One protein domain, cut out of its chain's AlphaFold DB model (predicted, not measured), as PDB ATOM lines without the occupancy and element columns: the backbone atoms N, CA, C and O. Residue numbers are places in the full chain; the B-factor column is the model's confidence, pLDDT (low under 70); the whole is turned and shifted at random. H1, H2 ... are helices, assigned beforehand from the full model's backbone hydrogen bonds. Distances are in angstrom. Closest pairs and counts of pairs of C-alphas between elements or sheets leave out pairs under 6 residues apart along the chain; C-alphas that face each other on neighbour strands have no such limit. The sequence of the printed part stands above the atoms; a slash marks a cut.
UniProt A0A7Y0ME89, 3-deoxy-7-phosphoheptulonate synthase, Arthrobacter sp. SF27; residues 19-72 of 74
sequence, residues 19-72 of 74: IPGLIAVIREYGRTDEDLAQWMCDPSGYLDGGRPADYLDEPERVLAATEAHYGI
ATOM      1  N   ILE A  19      62.652 -12.475  -3.042       96.12
ATOM      2  CA  ILE A  19      63.617 -12.474  -1.927       96.12
ATOM      3  C   ILE A  19      65.045 -12.855  -2.356       96.12
ATOM      4  O   ILE A  19      65.967 -12.117  -2.003       96.12
ATOM      5  N   PRO A  20      65.286 -13.938  -3.125       95.81
ATOM      6  CA  PRO A  20      66.637 -14.260  -3.587       95.81
ATOM      7  C   PRO A  20      67.264 -13.150  -4.440       95.81
ATOM      8  O   PRO A  20      68.457 -12.886  -4.304       95.81
ATOM      9  N   GLY A  21      66.465 -12.490  -5.286       96.75
ATOM     10  CA  GLY A  21      66.925 -11.378  -6.118       96.75
ATOM     11  C   GLY A  21      67.305 -10.159  -5.281       96.75
ATOM     12  O   GLY A  21      68.383  -9.607  -5.465       96.75
ATOM     13  N   LEU A  22      66.478  -9.799  -4.297       96.88
ATOM     14  CA  LEU A  22      66.757  -8.691  -3.382       96.88
ATOM     15  C   LEU A  22      68.070  -8.913  -2.624       96.88
ATOM     16  O   LEU A  22      68.905  -8.016  -2.563       96.88
ATOM     17  N   ILE A  23      68.283 -10.129  -2.111       96.31
ATOM     18  CA  ILE A  23      69.529 -10.508  -1.429       96.31
ATOM     19  C   ILE A  23      70.734 -10.406  -2.374       96.31
ATOM     20  O   ILE A  23      71.808  -9.980  -1.955       96.31
ATOM     21  N   ALA A  24      70.587 -10.804  -3.640       96.56
ATOM     22  CA  ALA A  24      71.663 -10.678  -4.620       96.56
ATOM     23  C   ALA A  24      72.023  -9.204  -4.864       96.56
ATOM     24  O   ALA A  24      73.189  -8.845  -4.714       96.56
ATOM     25  N   VAL A  25      71.025  -8.352  -5.126       95.44
ATOM     26  CA  VAL A  25      71.213  -6.917  -5.390       95.44
ATOM     27  C   VAL A  25      71.928  -6.226  -4.230       95.44
ATOM     28  O   VAL A  25      72.954  -5.582  -4.427       95.44
ATOM     29  N   ILE A  26      71.448  -6.382  -2.992       95.38
ATOM     30  CA  ILE A  26      72.062  -5.683  -1.848       95.38
ATOM     31  C   ILE A  26      73.527  -6.089  -1.631       95.38
ATOM     32  O   ILE A  26      74.340  -5.269  -1.204       95.38
ATOM     33  N   ARG A  27      73.883  -7.340  -1.959       95.75
ATOM     34  CA  ARG A  27      75.248  -7.859  -1.815       95.75
ATOM     35  C   ARG A  27      76.186  -7.274  -2.859       95.75
ATOM     36  O   ARG A  27      77.346  -7.036  -2.529       95.75
ATOM     37  N   GLU A  28      75.701  -7.005  -4.070       95.31
ATOM     38  CA  GLU A  28      76.472  -6.283  -5.092       95.31
ATOM     39  C   GLU A  28      76.858  -4.875  -4.619       95.31
ATOM     40  O   GLU A  28      77.968  -4.420  -4.884       95.31
ATOM     41  N   TYR A  29      75.999  -4.237  -3.820       94.19
ATOM     42  CA  TYR A  29      76.267  -2.940  -3.191       94.19
ATOM     43  C   TYR A  29      76.943  -3.032  -1.811       94.19
ATOM     44  O   TYR A  29      77.048  -2.029  -1.104       94.19
ATOM     45  N   GLY A  30      77.392  -4.223  -1.396       95.00
ATOM     46  CA  GLY A  30      78.086  -4.427  -0.121       95.00
ATOM     47  C   GLY A  30      77.230  -4.154   1.122       95.00
ATOM     48  O   GLY A  30      77.773  -3.822   2.177       95.00
ATOM     49  N   ARG A  31      75.904  -4.260   1.006       95.19
ATOM     50  CA  ARG A  31      74.945  -4.042   2.098       95.19
ATOM     51  C   ARG A  31      74.606  -5.346   2.813       95.19
ATOM     52  O   ARG A  31      74.796  -6.438   2.275       95.19
ATOM     53  N   THR A  32      74.128  -5.218   4.045       94.69
ATOM     54  CA  THR A  32      73.820  -6.355   4.921       94.69
ATOM     55  C   THR A  32      72.367  -6.812   4.782       94.69
ATOM     56  O   THR A  32      71.496  -6.046   4.363       94.69
ATOM     57  N   ASP A  33      72.086  -8.059   5.166       93.81
ATOM     58  CA  ASP A  33      70.714  -8.583   5.196       93.81
ATOM     59  C   ASP A  33      69.844  -7.775   6.191       93.81
ATOM     60  O   ASP A  33      68.640  -7.614   5.981       93.81
ATOM     61  N   GLU A  34      70.447  -7.223   7.251       93.19
ATOM     62  CA  GLU A  34      69.817  -6.306   8.203       93.19
ATOM     63  C   GLU A  34      69.436  -4.961   7.571       93.19
ATOM     64  O   GLU A  34      68.326  -4.483   7.815       93.19
ATOM     65  N   ASP A  35      70.304  -4.378   6.732       94.44
ATOM     66  CA  ASP A  35      69.993  -3.144   5.994       94.44
ATOM     67  C   ASP A  35      68.769  -3.349   5.099       94.44
ATOM     68  O   ASP A  35      67.873  -2.501   5.060       94.44
ATOM     69  N   LEU A  36      68.707  -4.496   4.410       95.69
ATOM     70  CA  LEU A  36      67.548  -4.865   3.603       95.69
ATOM     71  C   LEU A  36      66.315  -5.034   4.483       95.69
ATOM     72  O   LEU A  36      65.277  -4.449   4.196       95.69
ATOM     73  N   ALA A  37      66.408  -5.805   5.567       94.75
ATOM     74  CA  ALA A  37      65.272  -6.045   6.451       94.75
ATOM     75  C   ALA A  37      64.700  -4.744   7.037       94.75
ATOM     76  O   ALA A  37      63.477  -4.619   7.147       94.75
ATOM     77  N   GLN A  38      65.561  -3.778   7.371       94.38
ATOM     78  CA  GLN A  38      65.145  -2.451   7.808       94.38
ATOM     79  C   GLN A  38      64.409  -1.711   6.685       94.38
ATOM     80  O   GLN A  38      63.256  -1.322   6.872       94.38
ATOM     81  N   TRP A  39      65.026  -1.574   5.508       95.69
ATOM     82  CA  TRP A  39      64.430  -0.843   4.387       95.69
ATOM     83  C   TRP A  39      63.095  -1.439   3.930       95.69
ATOM     84  O   TRP A  39      62.153  -0.707   3.635       95.69
ATOM     85  N   MET A  40      62.960  -2.767   3.960       96.75
ATOM     86  CA  MET A  40      61.716  -3.467   3.626       96.75
ATOM     87  C   MET A  40      60.530  -3.062   4.517       96.75
ATOM     88  O   MET A  40      59.377  -3.191   4.094       96.75
ATOM     89  N   CYS A  41      60.797  -2.589   5.738       95.50
ATOM     90  CA  CYS A  41      59.781  -2.185   6.708       95.50
ATOM     91  C   CYS A  41      59.410  -0.696   6.631       95.50
ATOM     92  O   CYS A  41      58.363  -0.321   7.169       95.50
ATOM     93  N   ASP A  42      60.221   0.131   5.970       95.38
ATOM     94  CA  ASP A  42      60.056   1.582   5.934       95.38
ATOM     95  C   ASP A  42      59.397   2.063   4.623       95.38
ATOM     96  O   ASP A  42      59.558   1.442   3.570       95.38
ATOM     97  N   PRO A  43      58.641   3.178   4.651       96.12
ATOM     98  CA  PRO A  43      58.162   3.842   3.441       96.12
ATOM     99  C   PRO A  43      59.308   4.190   2.485       96.12
ATOM    100  O   PRO A  43      60.278   4.842   2.876       96.12
ATOM    101  N   SER A  44      59.166   3.825   1.213       95.00
ATOM    102  CA  SER A  44      60.160   4.113   0.180       95.00
ATOM    103  C   SER A  44      59.636   5.126  -0.832       95.00
ATOM    104  O   SER A  44      58.578   4.942  -1.437       95.00
ATOM    105  N   GLY A  45      60.415   6.182  -1.086       94.06
ATOM    106  CA  GLY A  45      60.127   7.142  -2.158       94.06
ATOM    107  C   GLY A  45      60.146   6.514  -3.558       94.06
ATOM    108  O   GLY A  45      59.506   7.038  -4.462       94.06
ATOM    109  N   TYR A  46      60.814   5.368  -3.725       93.88
ATOM    110  CA  TYR A  46      60.840   4.601  -4.978       93.88
ATOM    111  C   TYR A  46      59.581   3.750  -5.199       93.88
ATOM    112  O   TYR A  46      59.415   3.167  -6.265       93.88
ATOM    113  N   LEU A  47      58.704   3.662  -4.194       95.75
ATOM    114  CA  LEU A  47      57.464   2.884  -4.219       95.75
ATOM    115  C   LEU A  47      56.263   3.753  -3.832       95.75
ATOM    116  O   LEU A  47      55.370   3.305  -3.118       95.75
ATOM    117  N   ASP A  48      56.260   5.017  -4.262       93.69
ATOM    118  CA  ASP A  48      55.168   5.971  -4.021       93.69
ATOM    119  C   ASP A  48      54.823   6.152  -2.525       93.69
ATOM    120  O   ASP A  48      53.684   6.437  -2.157       93.69
ATOM    121  N   GLY A  49      55.813   5.972  -1.639       94.38
ATOM    122  CA  GLY A  49      55.644   6.027  -0.184       94.38
ATOM    123  C   GLY A  49      55.139   4.726   0.451       94.38
ATOM    124  O   GLY A  49      54.955   4.676   1.667       94.38
ATOM    125  N   GLY A  50      54.929   3.668  -0.331       96.31
ATOM    126  CA  GLY A  50      54.642   2.332   0.176       96.31
ATOM    127  C   GLY A  50      55.887   1.637   0.737       96.31
ATOM    128  O   GLY A  50      57.026   2.022   0.452       96.31
ATOM    129  N   ARG A  51      55.676   0.601   1.557       96.69
ATOM    130  CA  ARG A  51      56.773  -0.210   2.104       96.69
ATOM    131  C   ARG A  51      57.139  -1.310   1.110       96.69
ATOM    132  O   ARG A  51      56.226  -1.981   0.633       96.69
ATOM    133  N   PRO A  52      58.427  -1.582   0.847       97.56
ATOM    134  CA  PRO A  52      58.825  -2.632  -0.092       97.56
ATOM    135  C   PRO A  52      58.248  -4.021   0.214       97.56
ATOM    136  O   PRO A  52      57.929  -4.764  -0.711       97.56
ATOM    137  N   ALA A  53      58.040  -4.361   1.494       96.50
ATOM    138  CA  ALA A  53      57.426  -5.633   1.890       96.50
ATOM    139  C   ALA A  53      56.006  -5.842   1.339       96.50
ATOM    140  O   ALA A  53      55.599  -6.988   1.151       96.50
ATOM    141  N   ASP A  54      55.275  -4.764   1.051       96.00
ATOM    142  CA  ASP A  54      53.911  -4.827   0.522       96.00
ATOM    143  C   ASP A  54      53.878  -5.086  -1.005       96.00
ATOM    144  O   ASP A  54      52.812  -5.353  -1.550       96.00
ATOM    145  N   TYR A  55      55.032  -5.060  -1.693       96.25
ATOM    146  CA  TYR A  55      55.157  -5.227  -3.155       96.25
ATOM    147  C   TYR A  55      55.939  -6.487  -3.564       96.25
ATOM    148  O   TYR A  55      56.414  -6.591  -4.693       96.25
ATOM    149  N   LEU A  56      56.093  -7.465  -2.666       95.50
ATOM    150  CA  LEU A  56      56.858  -8.693  -2.943       95.50
ATOM    151  C   LEU A  56      56.233  -9.604  -4.016       95.50
ATOM    152  O   LEU A  56      56.917 -10.498  -4.512       95.50
ATOM    153  N   ASP A  57      54.972  -9.364  -4.380       93.44
ATOM    154  CA  ASP A  57      54.275 -10.020  -5.497       93.44
ATOM    155  C   ASP A  57      54.508  -9.314  -6.849       93.44
ATOM    156  O   ASP A  57      54.109  -9.816  -7.897       93.44
ATOM    157  N   GLU A  58      55.208  -8.174  -6.840       95.94
ATOM    158  CA  GLU A  58      55.667  -7.428  -8.016       95.94
ATOM    159  C   GLU A  58      57.214  -7.444  -8.058       95.94
ATOM    160  O   GLU A  58      57.855  -6.409  -7.843       95.94
ATOM    161  N   PRO A  59      57.856  -8.607  -8.307       95.38
ATOM    162  CA  PRO A  59      59.298  -8.792  -8.117       95.38
ATOM    163  C   PRO A  59      60.145  -7.785  -8.903       95.38
ATOM    164  O   PRO A  59      61.079  -7.205  -8.361       95.38
ATOM    165  N   GLU A  60      59.787  -7.517 -10.158       96.31
ATOM    166  CA  GLU A  60      60.495  -6.557 -11.012       96.31
ATOM    167  C   GLU A  60      60.470  -5.138 -10.425       96.31
ATOM    168  O   GLU A  60      61.484  -4.438 -10.423       96.31
ATOM    169  N   ARG A  61      59.327  -4.726  -9.866       96.75
ATOM    170  CA  ARG A  61      59.144  -3.397  -9.279       96.75
ATOM    171  C   ARG A  61      59.985  -3.226  -8.018       96.75
ATOM    172  O   ARG A  61      60.661  -2.209  -7.868       96.75
ATOM    173  N   VAL A  62      59.949  -4.203  -7.112       97.12
ATOM    174  CA  VAL A  62      60.701  -4.115  -5.852       97.12
ATOM    175  C   VAL A  62      62.211  -4.237  -6.084       97.12
ATOM    176  O   VAL A  62      62.979  -3.541  -5.421       97.12
ATOM    177  N   LEU A  63      62.651  -5.036  -7.064       97.06
ATOM    178  CA  LEU A  63      64.063  -5.128  -7.451       97.06
ATOM    179  C   LEU A  63      64.581  -3.797  -7.997       97.06
ATOM    180  O   LEU A  63      65.576  -3.287  -7.487       97.06
ATOM    181  N   ALA A  64      63.856  -3.175  -8.931       96.50
ATOM    182  CA  ALA A  64      64.223  -1.864  -9.464       96.50
ATOM    183  C   ALA A  64      64.294  -0.787  -8.364       96.50
ATOM    184  O   ALA A  64      65.216   0.027  -8.341       96.50
ATOM    185  N   ALA A  65      63.356  -0.802  -7.410       96.75
ATOM    186  CA  ALA A  65      63.389   0.105  -6.262       96.75
ATOM    187  C   ALA A  65      64.597  -0.145  -5.341       96.75
ATOM    188  O   ALA A  65      65.138   0.799  -4.769       96.75
ATOM    189  N   THR A  66      65.023  -1.402  -5.206       96.50
ATOM    190  CA  THR A  66      66.179  -1.798  -4.385       96.50
ATOM    191  C   THR A  66      67.482  -1.332  -5.020       96.50
ATOM    192  O   THR A  66      68.302  -0.714  -4.343       96.50
ATOM    193  N   GLU A  67      67.644  -1.556  -6.327       95.62
ATOM    194  CA  GLU A  67      68.777  -1.043  -7.107       95.62
ATOM    195  C   GLU A  67      68.854   0.485  -7.018       95.62
ATOM    196  O   GLU A  67      69.912   1.039  -6.722       95.62
ATOM    197  N   ALA A  68      67.723   1.177  -7.177       94.69
ATOM    198  CA  ALA A  68      67.667   2.630  -7.053       94.69
ATOM    199  C   ALA A  68      67.989   3.129  -5.633       94.69
ATOM    200  O   ALA A  68      68.597   4.185  -5.475       94.69
ATOM    201  N   HIS A  69      67.596   2.394  -4.588       94.38
ATOM    202  CA  HIS A  69      67.862   2.785  -3.205       94.38
ATOM    203  C   HIS A  69      69.334   2.611  -2.815       94.38
ATOM    204  O   HIS A  69      69.921   3.531  -2.246       94.38
ATOM    205  N   TYR A  70      69.935   1.458  -3.120       92.62
ATOM    206  CA  TYR A  70      71.298   1.133  -2.685       92.62
ATOM    207  C   TYR A  70      72.388   1.522  -3.685       92.62
ATOM    208  O   TYR A  70      73.543   1.654  -3.280       92.62
ATOM    209  N   GLY A  71      72.033   1.746  -4.952       86.69
ATOM    210  CA  GLY A  71      72.954   2.178  -6.003       86.69
ATOM    211  C   GLY A  71      73.326   3.660  -5.974       86.69
ATOM    212  O   GLY A  71      74.131   4.092  -6.796       86.69
ATOM    213  N   ILE A  72      72.777   4.450  -5.046       81.44
ATOM    214  CA  ILE A  72      73.217   5.833  -4.834       81.44
ATOM    215  C   ILE A  72      74.417   5.836  -3.882       81.44
ATOM    216  O   ILE A  72      74.274   5.626  -2.677       81.44
TER     217      ILE A  72
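Overview. This is residues 19 to 72 of the 74 residues of the protein "3-deoxy-7-phosphoheptulonate synthase" of Arthrobacter sp. SF27 (UniProt A0A7Y0ME89). Two helices, H4 and H1, lie side by side, and H2 lies over this pair, steeply tilted to H1; the short H3 packs on H2. The 54 printed residues hold four named helices, H1 to H4 in chain order, and no named strand: all helix. The whole is compact and rounded, with radius of gyration of the C-alphas 9.8 A and spans of 25 by 18 by 17 A.

Arrangement. H4, residues 59 to 70, touches H1, residues 19 to 28, at a shallow tilt of 25 degrees, the same way; their closest C-alphas, of Leu 63 and Leu 22, are 6.0 A apart. H2, residues 33 to 41, touches H1 at a steep tilt of 59 degrees, opposite ways; the closest C-alphas, of Asp 33 and Ile 23, are 7.0 A apart. H2 and H4 are near each other. H3, residues 52 to 55, touches H2, the closest C-alphas being those of Pro 52 and Met 40, 4.8 A. H3 and H4 only just touch, only at the corner, with 3 pairs of C-alphas within 8 A, through residues 61 to 62 of H4 alone; the closest are Pro 52 and Val 62, 6.2 A. H1 and H3 are apart. In H1 and H4 every O i to N i+4 pair is within hydrogen-bond range, in H2 4 of 5; H3 is too short for one.

Along the chain. H4 measures 16.5 A, ending at C-alpha 70 (71.298, 1.133, -2.685); H1, 14.6 A, begins at C-alpha 19 (63.617, -12.474, -1.927). H2 measures 12.8 A and H3 5.4 A.

Size, cuts and confidence. The C-alphas farthest apart, of Gly 30 and Asp 48, are 25.5 A apart. The printed part has no cut, no link is long, and no printed residue is under 70 in pLDDT.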